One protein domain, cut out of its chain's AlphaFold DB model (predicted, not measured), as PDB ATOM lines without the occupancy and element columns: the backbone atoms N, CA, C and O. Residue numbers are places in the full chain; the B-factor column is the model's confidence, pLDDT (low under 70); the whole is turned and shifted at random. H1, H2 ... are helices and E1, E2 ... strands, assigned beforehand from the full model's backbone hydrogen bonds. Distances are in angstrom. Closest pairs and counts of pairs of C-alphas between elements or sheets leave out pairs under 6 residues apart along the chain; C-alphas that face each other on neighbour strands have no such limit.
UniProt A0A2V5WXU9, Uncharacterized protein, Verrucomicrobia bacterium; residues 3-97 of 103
ATOM      1  N   THR A   3       2.965 -55.113  51.572       94.81
ATOM      2  CA  THR A   3       3.368 -55.866  50.379       94.81
ATOM      3  C   THR A   3       2.136 -56.218  49.563       94.81
ATOM      4  O   THR A   3       1.092 -56.553  50.121       94.81
ATOM      5  N   CYS A   4       2.222 -56.112  48.241       93.69
ATOM      6  CA  CYS A   4       1.116 -56.474  47.365       93.69
ATOM      7  C   CYS A   4       1.590 -56.995  46.011       93.69
ATOM      8  O   CYS A   4       2.695 -56.703  45.551       93.69
ATOM      9  N   LEU A   5       0.716 -57.764  45.369       94.12
ATOM     10  CA  LEU A   5       0.829 -58.108  43.962       94.12
ATOM     11  C   LEU A   5       0.111 -57.027  43.148       94.12
ATOM     12  O   LEU A   5      -1.013 -56.645  43.477       94.12
ATOM     13  N   LYS A   6       0.751 -56.524  42.096       91.06
ATOM     14  CA  LYS A   6       0.175 -55.497  41.225       91.06
ATOM     15  C   LYS A   6       0.595 -55.737  39.783       91.06
ATOM     16  O   LYS A   6       1.732 -56.110  39.529       91.06
ATOM     17  N   GLN A   7      -0.299 -55.474  38.837       92.50
ATOM     18  CA  GLN A   7       0.067 -55.379  37.428       92.50
ATOM     19  C   GLN A   7       0.461 -53.935  37.101       92.50
ATOM     20  O   GLN A   7      -0.259 -52.993  37.449       92.50
ATOM     21  N   LEU A   8       1.617 -53.741  36.470       87.44
ATOM     22  CA  LEU A   8       2.054 -52.410  36.058       87.44
ATOM     23  C   LEU A   8       1.196 -51.908  34.898       87.44
ATOM     24  O   LEU A   8       1.037 -52.588  33.889       87.44
ATOM     25  N   SER A   9       0.651 -50.702  35.034       84.25
ATOM     26  CA  SER A   9      -0.175 -50.068  34.002       84.25
ATOM     27  C   SER A   9       0.638 -49.259  32.991       84.25
ATOM     28  O   SER A   9       0.154 -48.988  31.899       84.25
ATOM     29  N   GLN A  10       1.853 -48.850  33.359       78.75
ATOM     30  CA  GLN A  10       2.752 -48.046  32.537       78.75
ATOM     31  C   GLN A  10       4.191 -48.497  32.753       78.75
ATOM     32  O   GLN A  10       4.549 -48.929  33.856       78.75
ATOM     33  N   ASP A  11       5.006 -48.330  31.713       73.31
ATOM     34  CA  ASP A  11       6.450 -48.496  31.803       73.31
ATOM     35  C   ASP A  11       6.991 -47.536  32.860       73.31
ATOM     36  O   ASP A  11       6.803 -46.318  32.797       73.31
ATOM     37  N   GLN A  12       7.663 -48.089  33.862       66.12
ATOM     38  CA  GLN A  12       8.359 -47.285  34.852       66.12
ATOM     39  C   GLN A  12       9.707 -46.884  34.232       66.12
ATOM     40  O   GLN A  12      10.707 -47.585  34.348       66.12
ATOM     41  N   GLY A  13       9.694 -45.803  33.452       51.28
ATOM     42  CA  GLY A  13      10.832 -45.373  32.643       51.28
ATOM     43  C   GLY A  13      12.078 -45.016  33.464       51.28
ATOM     44  O   GLY A  13      12.046 -44.129  34.313       51.28
ATOM     45  N   TRP A  14      13.201 -45.657  33.135       48.19
ATOM     46  CA  TRP A  14      14.558 -45.179  33.405       48.19
ATOM     47  C   TRP A  14      15.345 -45.280  32.092       48.19
ATOM     48  O   TRP A  14      15.382 -46.341  31.474       48.19
ATOM     49  N   SER A  15      15.963 -44.191  31.631       42.12
ATOM     50  CA  SER A  15      16.627 -44.091  30.316       42.12
ATOM     51  C   SER A  15      18.004 -44.780  30.240       42.12
ATOM     52  O   SER A  15      18.839 -44.430  29.407       42.12
ATOM     53  N   GLY A  16      18.273 -45.739  31.127       44.81
ATOM     54  CA  GLY A  16      19.535 -46.471  31.215       44.81
ATOM     55  C   GLY A  16      19.359 -47.943  30.855       44.81
ATOM     56  O   GLY A  16      18.348 -48.553  31.190       44.81
ATOM     57  N   ARG A  17      20.359 -48.524  30.182       44.12
ATOM     58  CA  ARG A  17      20.417 -49.953  29.834       44.12
ATOM     59  C   ARG A  17      20.682 -50.801  31.089       44.12
ATOM     60  O   ARG A  17      21.797 -51.275  31.278       44.12
ATOM     61  N   THR A  18      19.680 -50.976  31.945       47.62
ATOM     62  CA  THR A  18      19.721 -51.951  33.046       47.62
ATOM     63  C   THR A  18      18.953 -53.208  32.618       47.62
ATOM     64  O   THR A  18      17.808 -53.090  32.172       47.62
ATOM     65  N   PRO A  19      19.546 -54.414  32.691       44.44
ATOM     66  CA  PRO A  19      18.827 -55.662  32.433       44.44
ATOM     67  C   PRO A  19      17.626 -55.816  33.384       44.44
ATOM     68  O   PRO A  19      17.753 -55.541  34.571       44.44
ATOM     69  N   GLY A  20      16.469 -56.267  32.881       55.41
ATOM     70  CA  GLY A  20      15.284 -56.539  33.718       55.41
ATOM     71  C   GLY A  20      14.268 -55.397  33.853       55.41
ATOM     72  O   GLY A  20      13.491 -55.397  34.800       55.41
ATOM     73  N   LEU A  21      14.248 -54.436  32.919       70.31
ATOM     74  CA  LEU A  21      13.307 -53.311  32.942       70.31
ATOM     75  C   LEU A  21      11.848 -53.801  33.057       70.31
ATOM     76  O   LEU A  21      11.344 -54.453  32.141       70.31
ATOM     77  N   LEU A  22      11.196 -53.485  34.180       79.31
ATOM     78  CA  LEU A  22       9.779 -53.762  34.411       79.31
ATOM     79  C   LEU A  22       8.932 -52.992  33.391       79.31
ATOM     80  O   LEU A  22       9.095 -51.778  33.243       79.31
ATOM     81  N   LYS A  23       8.023 -53.685  32.706       84.56
ATOM     82  CA  LYS A  23       7.184 -53.104  31.648       84.56
ATOM     83  C   LYS A  23       5.719 -53.056  32.049       84.56
ATOM     84  O   LYS A  23       5.271 -53.803  32.921       84.56
ATOM     85  N   ALA A  24       4.953 -52.212  31.369       86.31
ATOM     86  CA  ALA A  24       3.502 -52.290  31.396       86.31
ATOM     87  C   ALA A  24       3.050 -53.728  31.084       86.31
ATOM     88  O   ALA A  24       3.564 -54.382  30.177       86.31
ATOM     89  N   GLY A  25       2.103 -54.231  31.871       88.50
ATOM     90  CA  GLY A  25       1.627 -55.608  31.802       88.50
ATOM     91  C   GLY A  25       2.369 -56.592  32.708       88.50
ATOM     92  O   GLY A  25       1.796 -57.634  33.024       88.50
ATOM     93  N   ASP A  26       3.575 -56.277  33.198       89.88
ATOM     94  CA  ASP A  26       4.258 -57.156  34.149       89.88
ATOM     95  C   ASP A  26       3.482 -57.232  35.468       89.88
ATOM     96  O   ASP A  26       3.090 -56.219  36.053       89.88
ATOM     97  N   THR A  27       3.298 -58.456  35.962       93.38
ATOM     98  CA  THR A  27       2.873 -58.684  37.344       93.38
ATOM     99  C   THR A  27       4.093 -58.568  38.243       93.38
ATOM    100  O   THR A  27       5.095 -59.250  38.027       93.38
ATOM    101  N   VAL A  28       4.018 -57.706  39.251       92.69
ATOM    102  CA  VAL A  28       5.107 -57.429  40.183       92.69
ATOM    103  C   VAL A  28       4.674 -57.686  41.619       92.69
ATOM    104  O   VAL A  28       3.511 -57.494  41.977       92.69
ATOM    105  N   ILE A  29       5.632 -58.090  42.446       94.44
ATOM    106  CA  ILE A  29       5.521 -57.987  43.900       94.44
ATOM    107  C   ILE A  29       6.112 -56.638  44.290       94.44
ATOM    108  O   ILE A  29       7.272 -56.359  43.986       94.44
ATOM    109  N   MET A  30       5.310 -55.804  44.946       92.75
ATOM    110  CA  MET A  30       5.715 -54.501  45.452       92.75
ATOM    111  C   MET A  30       5.753 -54.530  46.978       92.75
ATOM    112  O   MET A  30       4.772 -54.911  47.613       92.75
ATOM    113  N   ALA A  31       6.865 -54.095  47.558       94.38
ATOM    114  CA  ALA A  31       6.985 -53.789  48.975       94.38
ATOM    115  C   ALA A  31       7.053 -52.273  49.154       94.38
ATOM    116  O   ALA A  31       7.798 -51.590  48.453       94.38
ATOM    117  N   GLU A  32       6.275 -51.754  50.093       92.62
ATOM    118  CA  GLU A  32       6.153 -50.334  50.366       92.62
ATOM    119  C   GLU A  32       6.367 -50.045  51.849       92.62
ATOM    120  O   GLU A  32       5.769 -50.678  52.729       92.62
ATOM    121  N   VAL A  33       7.214 -49.062  52.126       90.06
ATOM    122  CA  VAL A  33       7.488 -48.560  53.470       90.06
ATOM    123  C   VAL A  33       7.261 -47.058  53.464       90.06
ATOM    124  O   VAL A  33       7.709 -46.368  52.553       90.06
ATOM    125  N   GLU A  34       6.535 -46.581  54.467       91.69
ATOM    126  CA  GLU A  34       6.279 -45.167  54.707       91.69
ATOM    127  C   GLU A  34       6.774 -44.839  56.114       91.69
ATOM    128  O   GLU A  34       6.583 -45.640  57.034       91.69
ATOM    129  N   ASP A  35       7.417 -43.687  56.258       85.94
ATOM    130  CA  ASP A  35       7.724 -43.060  57.540       85.94
ATOM    131  C   ASP A  35       7.121 -41.650  57.595       85.94
ATOM    132  O   ASP A  35       6.658 -41.128  56.575       85.94
ATOM    133  N   ASP A  36       7.129 -41.060  58.789       91.06
ATOM    134  CA  ASP A  36       6.646 -39.701  59.077       91.06
ATOM    135  C   ASP A  36       7.802 -38.776  59.522       91.06
ATOM    136  O   ASP A  36       7.617 -37.821  60.275       91.06
ATOM    137  N   GLY A  37       9.034 -39.095  59.115       83.56
ATOM    138  CA  GLY A  37      10.231 -38.318  59.415       83.56
ATOM    139  C   GLY A  37      10.339 -37.019  58.599       83.56
ATOM    140  O   GLY A  37       9.391 -36.570  57.960       83.56
ATOM    141  N   PRO A  38      11.514 -36.376  58.562       78.38
ATOM    142  CA  PRO A  38      11.686 -35.090  57.877       78.38
ATOM    143  C   PRO A  38      11.775 -35.188  56.339       78.38
ATOM    144  O   PRO A  38      11.851 -34.157  55.673       78.38
ATOM    145  N   GLY A  39      11.788 -36.395  55.765       74.88
ATOM    146  CA  GLY A  39      12.022 -36.612  54.335       74.88
ATOM    147  C   GLY A  39      13.510 -36.663  53.946       74.88
ATOM    148  O   GLY A  39      14.408 -36.571  54.786       74.88
ATOM    149  N   VAL A  40      13.784 -36.811  52.648       70.25
ATOM    150  CA  VAL A  40      15.131 -36.783  52.053       70.25
ATOM    151  C   VAL A  40      15.351 -35.465  51.313       70.25
ATOM    152  O   VAL A  40      14.491 -34.997  50.570       70.25
ATOM    153  N   ILE A  41      16.541 -34.878  51.462       68.25
ATOM    154  CA  ILE A  41      16.958 -33.707  50.681       68.25
ATOM    155  C   ILE A  41      17.225 -34.155  49.235       68.25
ATOM    156  O   ILE A  41      18.201 -34.863  48.985       68.25
ATOM    157  N   GLU A  42      16.390 -33.730  48.284       59.72
ATOM    158  CA  GLU A  42      16.432 -34.201  46.887       59.72
ATOM    159  C   GLU A  42      17.782 -33.952  46.191       59.72
ATOM    160  O   GLU A  42      18.257 -34.809  45.445       59.72
ATOM    161  N   SER A  43      18.470 -32.845  46.501       54.00
ATOM    162  CA  SER A  43      19.798 -32.538  45.943       54.00
ATOM    163  C   SER A  43      20.880 -33.555  46.329       54.00
ATOM    164  O   SER A  43      21.850 -33.728  45.597       54.00
ATOM    165  N   LYS A  44      20.701 -34.296  47.431       53.84
ATOM    166  CA  LYS A  44      21.654 -35.321  47.891       53.84
ATOM    167  C   LYS A  44      21.499 -36.675  47.196       53.84
ATOM    168  O   LYS A  44      22.376 -37.522  47.334       53.84
ATOM    169  N   LEU A  45      20.412 -36.890  46.453       53.25
ATOM    170  CA  LEU A  45      20.209 -38.108  45.656       53.25
ATOM    171  C   LEU A  45      20.921 -38.042  44.293       53.25
ATOM    172  O   LEU A  45      21.128 -39.080  43.663       53.25
ATOM    173  N   ALA A  46      21.290 -36.839  43.840       50.81
ATOM    174  CA  ALA A  46      21.891 -36.597  42.530       50.81
ATOM    175  C   ALA A  46      23.430 -36.533  42.549       50.81
ATOM    176  O   ALA A  46      24.058 -36.781  41.520       50.81
ATOM    177  N   ASP A  47      24.040 -36.216  43.694       48.50
ATOM    178  CA  ASP A  47      25.457 -35.858  43.755       48.50
ATOM    179  C   ASP A  47      26.366 -37.059  44.093       48.50
ATOM    180  O   ASP A  47      26.173 -37.757  45.090       48.50
ATOM    181  N   LYS A  48      27.356 -37.321  43.230       50.06
ATOM    182  CA  LYS A  48      28.298 -38.461  43.301       50.06
ATOM    183  C   LYS A  48      29.687 -38.058  43.828       50.06
ATOM    184  O   LYS A  48      30.658 -38.773  43.588       50.06
ATOM    185  N   SER A  49      29.806 -36.921  44.512       41.69
ATOM    186  CA  SER A  49      31.104 -36.351  44.895       41.69
ATOM    187  C   SER A  49      31.627 -36.828  46.269       41.69
ATOM    188  O   SER A  49      31.117 -36.487  47.333       41.69
ATOM    189  N   GLU A  50      32.626 -37.709  46.175       45.50
ATOM    190  CA  GLU A  50      33.794 -38.038  47.015       45.50
ATOM    191  C   GLU A  50      33.822 -37.816  48.556       45.50
ATOM    192  O   GLU A  50      33.850 -36.714  49.096       45.50
ATOM    193  N   ARG A  51      33.968 -38.960  49.253       40.12
ATOM    194  CA  ARG A  51      34.529 -39.265  50.599       40.12
ATOM    195  C   ARG A  51      34.048 -38.512  51.849       40.12
ATOM    196  O   ARG A  51      33.775 -39.189  52.834       40.12
ATOM    197  N   SER A  52      33.872 -37.195  51.851       43.25
ATOM    198  CA  SER A  52      33.333 -36.460  53.019       43.25
ATOM    199  C   SER A  52      31.807 -36.574  53.107       43.25
ATOM    200  O   SER A  52      31.214 -36.532  54.184       43.25
ATOM    201  N   PHE A  53      31.174 -36.774  51.950       47.56
ATOM    202  CA  PHE A  53      29.735 -36.953  51.792       47.56
ATOM    203  C   PHE A  53      29.249 -38.296  52.354       47.56
ATOM    204  O   PHE A  53      28.190 -38.370  52.973       47.56
ATOM    205  N   ALA A  54      30.052 -39.353  52.210       42.69
ATOM    206  CA  ALA A  54      29.697 -40.705  52.629       42.69
ATOM    207  C   ALA A  54      29.440 -40.812  54.143       42.69
ATOM    208  O   ALA A  54      28.471 -41.445  54.537       42.69
ATOM    209  N   THR A  55      30.229 -40.151  54.994       44.81
ATOM    210  CA  THR A  55      30.100 -40.232  56.463       44.81
ATOM    211  C   THR A  55      28.816 -39.576  56.985       44.81
ATOM    212  O   THR A  55      28.141 -40.119  57.860       44.81
ATOM    213  N   GLU A  56      28.430 -38.438  56.411       50.75
ATOM    214  CA  GLU A  56      27.174 -37.744  56.726       50.75
ATOM    215  C   GLU A  56      25.959 -38.491  56.148       50.75
ATOM    216  O   GLU A  56      24.896 -38.544  56.764       50.75
ATOM    217  N   MET A  57      26.125 -39.118  54.982       44.56
ATOM    218  CA  MET A  57      25.112 -39.962  54.347       44.56
ATOM    219  C   MET A  57      24.922 -41.285  55.097       44.56
ATOM    220  O   MET A  57      23.789 -41.725  55.207       44.56
ATOM    221  N   ILE A  58      25.971 -41.892  55.669       47.28
ATOM    222  CA  ILE A  58      25.875 -43.060  56.568       47.28
ATOM    223  C   ILE A  58      25.110 -42.680  57.836       47.28
ATOM    224  O   ILE A  58      24.131 -43.334  58.178       47.28
ATOM    225  N   ARG A  59      25.487 -41.575  58.501       52.38
ATOM    226  CA  ARG A  59      24.770 -41.080  59.693       52.38
ATOM    227  C   ARG A  59      23.302 -40.745  59.418       52.38
ATOM    228  O   ARG A  59      22.494 -40.786  60.339       52.38
ATOM    229  N   LYS A  60      22.963 -40.424  58.166       54.69
ATOM    230  CA  LYS A  60      21.599 -40.142  57.694       54.69
ATOM    231  C   LYS A  60      20.916 -41.330  56.991       54.69
ATOM    232  O   LYS A  60      19.820 -41.145  56.475       54.69
ATOM    233  N   GLY A  61      21.536 -42.516  56.936       57.38
ATOM    234  CA  GLY A  61      20.991 -43.731  56.295       57.38
ATOM    235  C   GLY A  61      20.947 -43.727  54.754       57.38
ATOM    236  O   GLY A  61      20.384 -44.623  54.133       57.38
ATOM    237  N   ILE A  62      21.534 -42.723  54.102       56.59
ATOM    238  CA  ILE A  62      21.456 -42.485  52.653       56.59
ATOM    239  C   ILE A  62      22.528 -43.276  51.876       56.59
ATOM    240  O   ILE A  62      22.290 -43.657  50.728       56.59
ATOM    241  N   LEU A  63      23.692 -43.578  52.474       55.22
ATOM    242  CA  LEU A  63      24.673 -44.462  51.817       55.22
ATOM    243  C   LEU A  63      24.096 -45.875  51.646       55.22
ATOM    244  O   LEU A  63      24.203 -46.455  50.563       55.22
ATOM    245  N   ASP A  64      23.408 -46.371  52.674       66.88
ATOM    246  CA  ASP A  64      22.726 -47.666  52.648       66.88
ATOM    247  C   ASP A  64      21.651 -47.710  51.558       66.88
ATOM    248  O   ASP A  64      21.485 -48.726  50.885       66.88
ATOM    249  N   LEU A  65      20.984 -46.583  51.289       70.62
ATOM    250  CA  LEU A  65      19.950 -46.486  50.262       70.62
ATOM    251  C   LEU A  65      20.515 -46.526  48.830       70.62
ATOM    252  O   LEU A  65      19.902 -47.111  47.936       70.62
ATOM    253  N   MET A  66      21.705 -45.957  48.602       71.81
ATOM    254  CA  MET A  66      22.407 -46.079  47.316       71.81
ATOM    255  C   MET A  66      22.922 -47.498  47.066       71.81
ATOM    256  O   MET A  66      22.844 -47.988  45.936       71.81
ATOM    257  N   VAL A  67      23.433 -48.167  48.103       78.94
ATOM    258  CA  VAL A  67      23.816 -49.582  48.015       78.94
ATOM    259  C   VAL A  67      22.578 -50.437  47.750       78.94
ATOM    260  O   VAL A  67      22.592 -51.246  46.826       78.94
ATOM    261  N   LEU A  68      21.481 -50.193  48.473       79.38
ATOM    262  CA  LEU A  68      20.209 -50.881  48.267       79.38
ATOM    263  C   LEU A  68      19.696 -50.701  46.838       79.38
ATOM    264  O   LEU A  68      19.282 -51.679  46.225       79.38
ATOM    265  N   LYS A  69      19.781 -49.490  46.271       79.50
ATOM    266  CA  LYS A  69      19.417 -49.249  44.870       79.50
ATOM    267  C   LYS A  69      20.222 -50.123  43.914       79.50
ATOM    268  O   LYS A  69      19.623 -50.796  43.083       79.50
ATOM    269  N   LYS A  70      21.546 -50.177  44.075       81.38
ATOM    270  CA  LYS A  70      22.397 -51.043  43.248       81.38
ATOM    271  C   LYS A  70      22.058 -52.523  43.410       81.38
ATOM    272  O   LYS A  70      22.044 -53.235  42.418       81.38
ATOM    273  N   VAL A  71      21.792 -52.983  44.634       83.88
ATOM    274  CA  VAL A  71      21.399 -54.376  44.897       83.88
ATOM    275  C   VAL A  71      20.069 -54.686  44.218       83.88
ATOM    276  O   VAL A  71      19.974 -55.657  43.477       83.88
ATOM    277  N   VAL A  72      19.054 -53.844  44.407       85.56
ATOM    278  CA  VAL A  72      17.739 -54.023  43.779       85.56
ATOM    279  C   VAL A  72      17.867 -54.060  42.254       85.56
ATOM    280  O   VAL A  72      17.352 -54.986  41.634       85.56
ATOM    281  N   GLU A  73      18.607 -53.122  41.661       82.69
ATOM    282  CA  GLU A  73      18.854 -53.073  40.213       82.69
ATOM    283  C   GLU A  73      19.641 -54.294  39.708       82.69
ATOM    284  O   GLU A  73      19.319 -54.829  38.649       82.69
ATOM    285  N   LEU A  74      20.633 -54.777  40.468       84.31
ATOM    286  CA  LEU A  74      21.414 -55.976  40.135       84.31
ATOM    287  C   LEU A  74      20.531 -57.225  40.023       84.31
ATOM    288  O   LEU A  74      20.754 -58.057  39.148       84.31
ATOM    289  N   TYR A  75      19.516 -57.344  40.879       86.06
ATOM    290  CA  TYR A  75      18.546 -58.443  40.844       86.06
ATOM    291  C   TYR A  75      17.354 -58.172  39.903       86.06
ATOM    292  O   TYR A  75      16.335 -58.859  39.988       86.06
ATOM    293  N   GLY A  76      17.456 -57.185  39.004       84.06
ATOM    294  CA  GLY A  76      16.409 -56.853  38.028       84.06
ATOM    295  C   GLY A  76      15.153 -56.236  38.650       84.06
ATOM    296  O   GLY A  76      14.080 -56.259  38.050       84.06
ATOM    297  N   GLY A  77      15.265 -55.734  39.878       85.69
ATOM    298  CA  GLY A  77      14.210 -55.006  40.560       85.69
ATOM    299  C   GLY A  77      14.288 -53.505  40.316       85.69
ATOM    300  O   GLY A  77      15.220 -52.972  39.714       85.69
ATOM    301  N   MET A  78      13.299 -52.801  40.849       85.50
ATOM    302  CA  MET A  78      13.211 -51.348  40.812       85.50
ATOM    303  C   MET A  78      12.965 -50.798  42.210       85.50
ATOM    304  O   MET A  78      12.155 -51.343  42.954       85.50
ATOM    305  N   ILE A  79      13.624 -49.690  42.550       82.94
ATOM    306  CA  ILE A  79      13.383 -48.939  43.783       82.94
ATOM    307  C   ILE A  79      12.985 -47.497  43.459       82.94
ATOM    308  O   ILE A  79      13.589 -46.844  42.609       82.94
ATOM    309  N   ARG A  80      11.967 -46.987  44.153       82.44
ATOM    310  CA  ARG A  80      11.487 -45.606  44.063       82.44
ATOM    311  C   ARG A  80      11.420 -45.020  45.468       82.44
ATOM    312  O   ARG A  80      10.864 -45.651  46.358       82.44
ATOM    313  N   ILE A  81      11.992 -43.837  45.659       81.31
ATOM    314  CA  ILE A  81      12.074 -43.140  46.950       81.31
ATOM    315  C   ILE A  81      11.531 -41.734  46.735       81.31
ATOM    316  O   ILE A  81      12.017 -41.036  45.846       81.31
ATOM    317  N   ILE A  82      10.502 -41.342  47.488       81.56
ATOM    318  CA  ILE A  82       9.812 -40.057  47.300       81.56
ATOM    319  C   ILE A  82       9.418 -39.480  48.647       81.56
ATOM    320  O   ILE A  82       8.900 -40.203  49.495       81.56
ATOM    321  N   ASN A  83       9.594 -38.172  48.810       81.94
ATOM    322  CA  ASN A  83       9.012 -37.446  49.931       81.94
ATOM    323  C   ASN A  83       7.482 -37.469  49.864       81.94
ATOM    324  O   ASN A  83       6.871 -37.169  48.834       81.94
ATOM    325  N   ARG A  84       6.840 -37.806  50.977       88.06
ATOM    326  CA  ARG A  84       5.385 -37.704  51.093       88.06
ATOM    327  C   ARG A  84       5.000 -36.235  51.262       88.06
ATOM    328  O   ARG A  84       5.726 -35.458  51.875       88.06
ATOM    329  N   LYS A  85       3.828 -35.853  50.741       82.75
ATOM    330  CA  LYS A  85       3.315 -34.469  50.841       82.75
ATOM    331  C   LYS A  85       3.151 -33.994  52.289       82.75
ATOM    332  O   LYS A  85       3.222 -32.802  52.547       82.75
ATOM    333  N   GLU A  86       2.907 -34.931  53.196       85.88
ATOM    334  CA  GLU A  86       2.608 -34.705  54.612       85.88
ATOM    335  C   GLU A  86       3.876 -34.645  55.485       85.88
ATOM    336  O   GLU A  86       3.785 -34.360  56.674       85.88
ATOM    337  N   GLY A  87       5.052 -34.910  54.903       80.06
ATOM    338  CA  GLY A  87       6.280 -35.227  55.633       80.06
ATOM    339  C   GLY A  87       6.600 -36.724  55.586       80.06
ATOM    340  O   GLY A  87       5.719 -37.559  55.387       80.06
ATOM    341  N   GLY A  88       7.883 -37.054  55.719       85.94
ATOM    342  CA  GLY A  88       8.406 -38.419  55.661       85.94
ATOM    343  C   GLY A  88       8.691 -38.924  54.250       85.94
ATOM    344  O   GLY A  88       8.594 -38.190  53.259       85.94
ATOM    345  N   VAL A  89       9.077 -40.194  54.147       84.81
ATOM    346  CA  VAL A  89       9.469 -40.834  52.886       84.81
ATOM    347  C   VAL A  89       8.562 -42.020  52.596       84.81
ATOM    348  O   VAL A  89       8.096 -42.722  53.486       84.81
ATOM    349  N   LYS A  90       8.309 -42.253  51.310       86.44
ATOM    350  CA  LYS A  90       7.730 -43.483  50.778       86.44
ATOM    351  C   LYS A  90       8.776 -44.178  49.920       86.44
ATOM    352  O   LYS A  90       9.237 -43.619  48.921       86.44
ATOM    353  N   VAL A  91       9.128 -45.402  50.296       87.56
ATOM    354  CA  VAL A  91      10.017 -46.278  49.530       87.56
ATOM    355  C   VAL A  91       9.199 -47.422  48.952       87.56
ATOM    356  O   VAL A  91       8.519 -48.134  49.687       87.56
ATOM    357  N   SER A  92       9.284 -47.614  47.639       88.31
ATOM    358  CA  SER A  92       8.662 -48.724  46.921       88.31
ATOM    359  C   SER A  92       9.742 -49.558  46.241       88.31
ATOM    360  O   SER A  92      10.507 -49.026  45.441       88.31
ATOM    361  N   ILE A  93       9.790 -50.856  46.532       90.69
ATOM    362  CA  ILE A  93      10.661 -51.832  45.867       90.69
ATOM    363  C   ILE A  93       9.777 -52.794  45.080       90.69
ATOM    364  O   ILE A  93       8.779 -53.280  45.609       90.69
ATOM    365  N   MET A  94      10.124 -53.067  43.827       90.88
ATOM    366  CA  MET A  94       9.351 -53.914  42.922       90.88
ATOM    367  C   MET A  94      10.243 -54.955  42.258       90.88
ATOM    368  O   MET A  94      11.313 -54.624  41.755       90.88
ATOM    369  N   PHE A  95       9.756 -56.191  42.193       91.44
ATOM    370  CA  PHE A  95      10.347 -57.266  41.398       91.44
ATOM    371  C   PHE A  95       9.274 -57.919  40.536       91.44
ATOM    372  O   PHE A  95       8.124 -58.049  40.967       91.44
ATOM    373  N   LYS A  96       9.649 -58.371  39.337       90.94
ATOM    374  CA  LYS A  96       8.757 -59.168  38.493       90.94
ATOM    375  C   LYS A  96       8.393 -60.460  39.220       90.94
ATOM    376  O   LYS A  96       9.272 -61.204  39.650       90.94
ATOM    377  N   ALA A  97       7.099 -60.716  39.366       91.50
ATOM    378  CA  ALA A  97       6.605 -61.915  40.015       91.50
ATOM    379  C   ALA A  97       6.978 -63.135  39.166       91.50
ATOM    380  O   ALA A  97       6.662 -63.200  37.978       91.50
TER     381      ALA A  97
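Overview. This is residues 3 to 97 of the 103 residues of an uncharacterized protein of Verrucomicrobia bacterium (UniProt A0A2V5WXU9). A strongly twisted sheet of four antiparallel strands has one long helix, H3, over one of its faces, running along edge strand E3. The short helices H1 and H2 lie toward the beginning of H3, with the free-standing residues 46 to 52 sticking out there, and the long loop of residues 8 to 26 joins E1 to E2. The printed part has 95 residues with three named helices and four named strands, in the chain order E1 E2 H1 H2 H3 E3 E4; the sheet's order is E1 E2 E4 E3, and the class is mixed, helices and strands. It is only just compact, close to loose, with a radius of gyration of the C-alphas of 14.4 A and spans of 42 by 32 by 18 A.

Arrangement. Begin with E1, residues 3 to 7, and E2, residues 27 to 34, an antiparallel hairpin; look for N 4 and O 30, 2.9 A apart. E4, residues 89 to 96, is antiparallel to E2, with N 31 and O 93 at 2.9 A. E3, residues 78 to 83, forms a hairpin with E4, and there N 80 and O 92 are 2.8 A apart. H3, residues 62 to 74, is on this sheet at a height of 9.4 A over it, over E3 and along the strands, at 1 degrees to E3 on the local plane: two layers, a helix on one face of a sheet. The closest C-alphas of H3 and E3 are those of Val 72 and Met 78, 6.0 A apart. H2, residues 52 to 59, only just touches H3, with 3 pairs of C-alphas within 8 A and only at the corner; Met 57 and Leu 63 have the closest C-alphas, 5.2 A apart, and the lines are about perpendicular at 89 degrees. H1, residues 42 to 45, is near H3 but apart from H2. In H3 every O i to N i+4 pair is within hydrogen-bond range, in H2 3 of 4, and H1 is too short for such a pair.

Along the chain. Find C-alpha 3 at (3.368, -55.866, 50.379), where E1 begins; it runs 13.4 A. E2 covers 22.3 A, H1 5.6 A and H2 11.8 A. H3 starts at C-alpha 62, (21.456, -42.485, 52.653), and runs 18.4 A. E3 covers 17.1 A, and E4 runs 23.3 A to C-alpha 96 at (8.757, -59.168, 38.493).

Size, cuts and confidence. The two C-alphas farthest apart, those of Gly 25 and Ser 52, are 42.7 A apart. The printed part has no cut, and the link from E1 to E2 is long, with 19 residues. Mean pLDDT of the printed part is 73.3; look for values under 70 at residues 12 to 20 and 41 to 64.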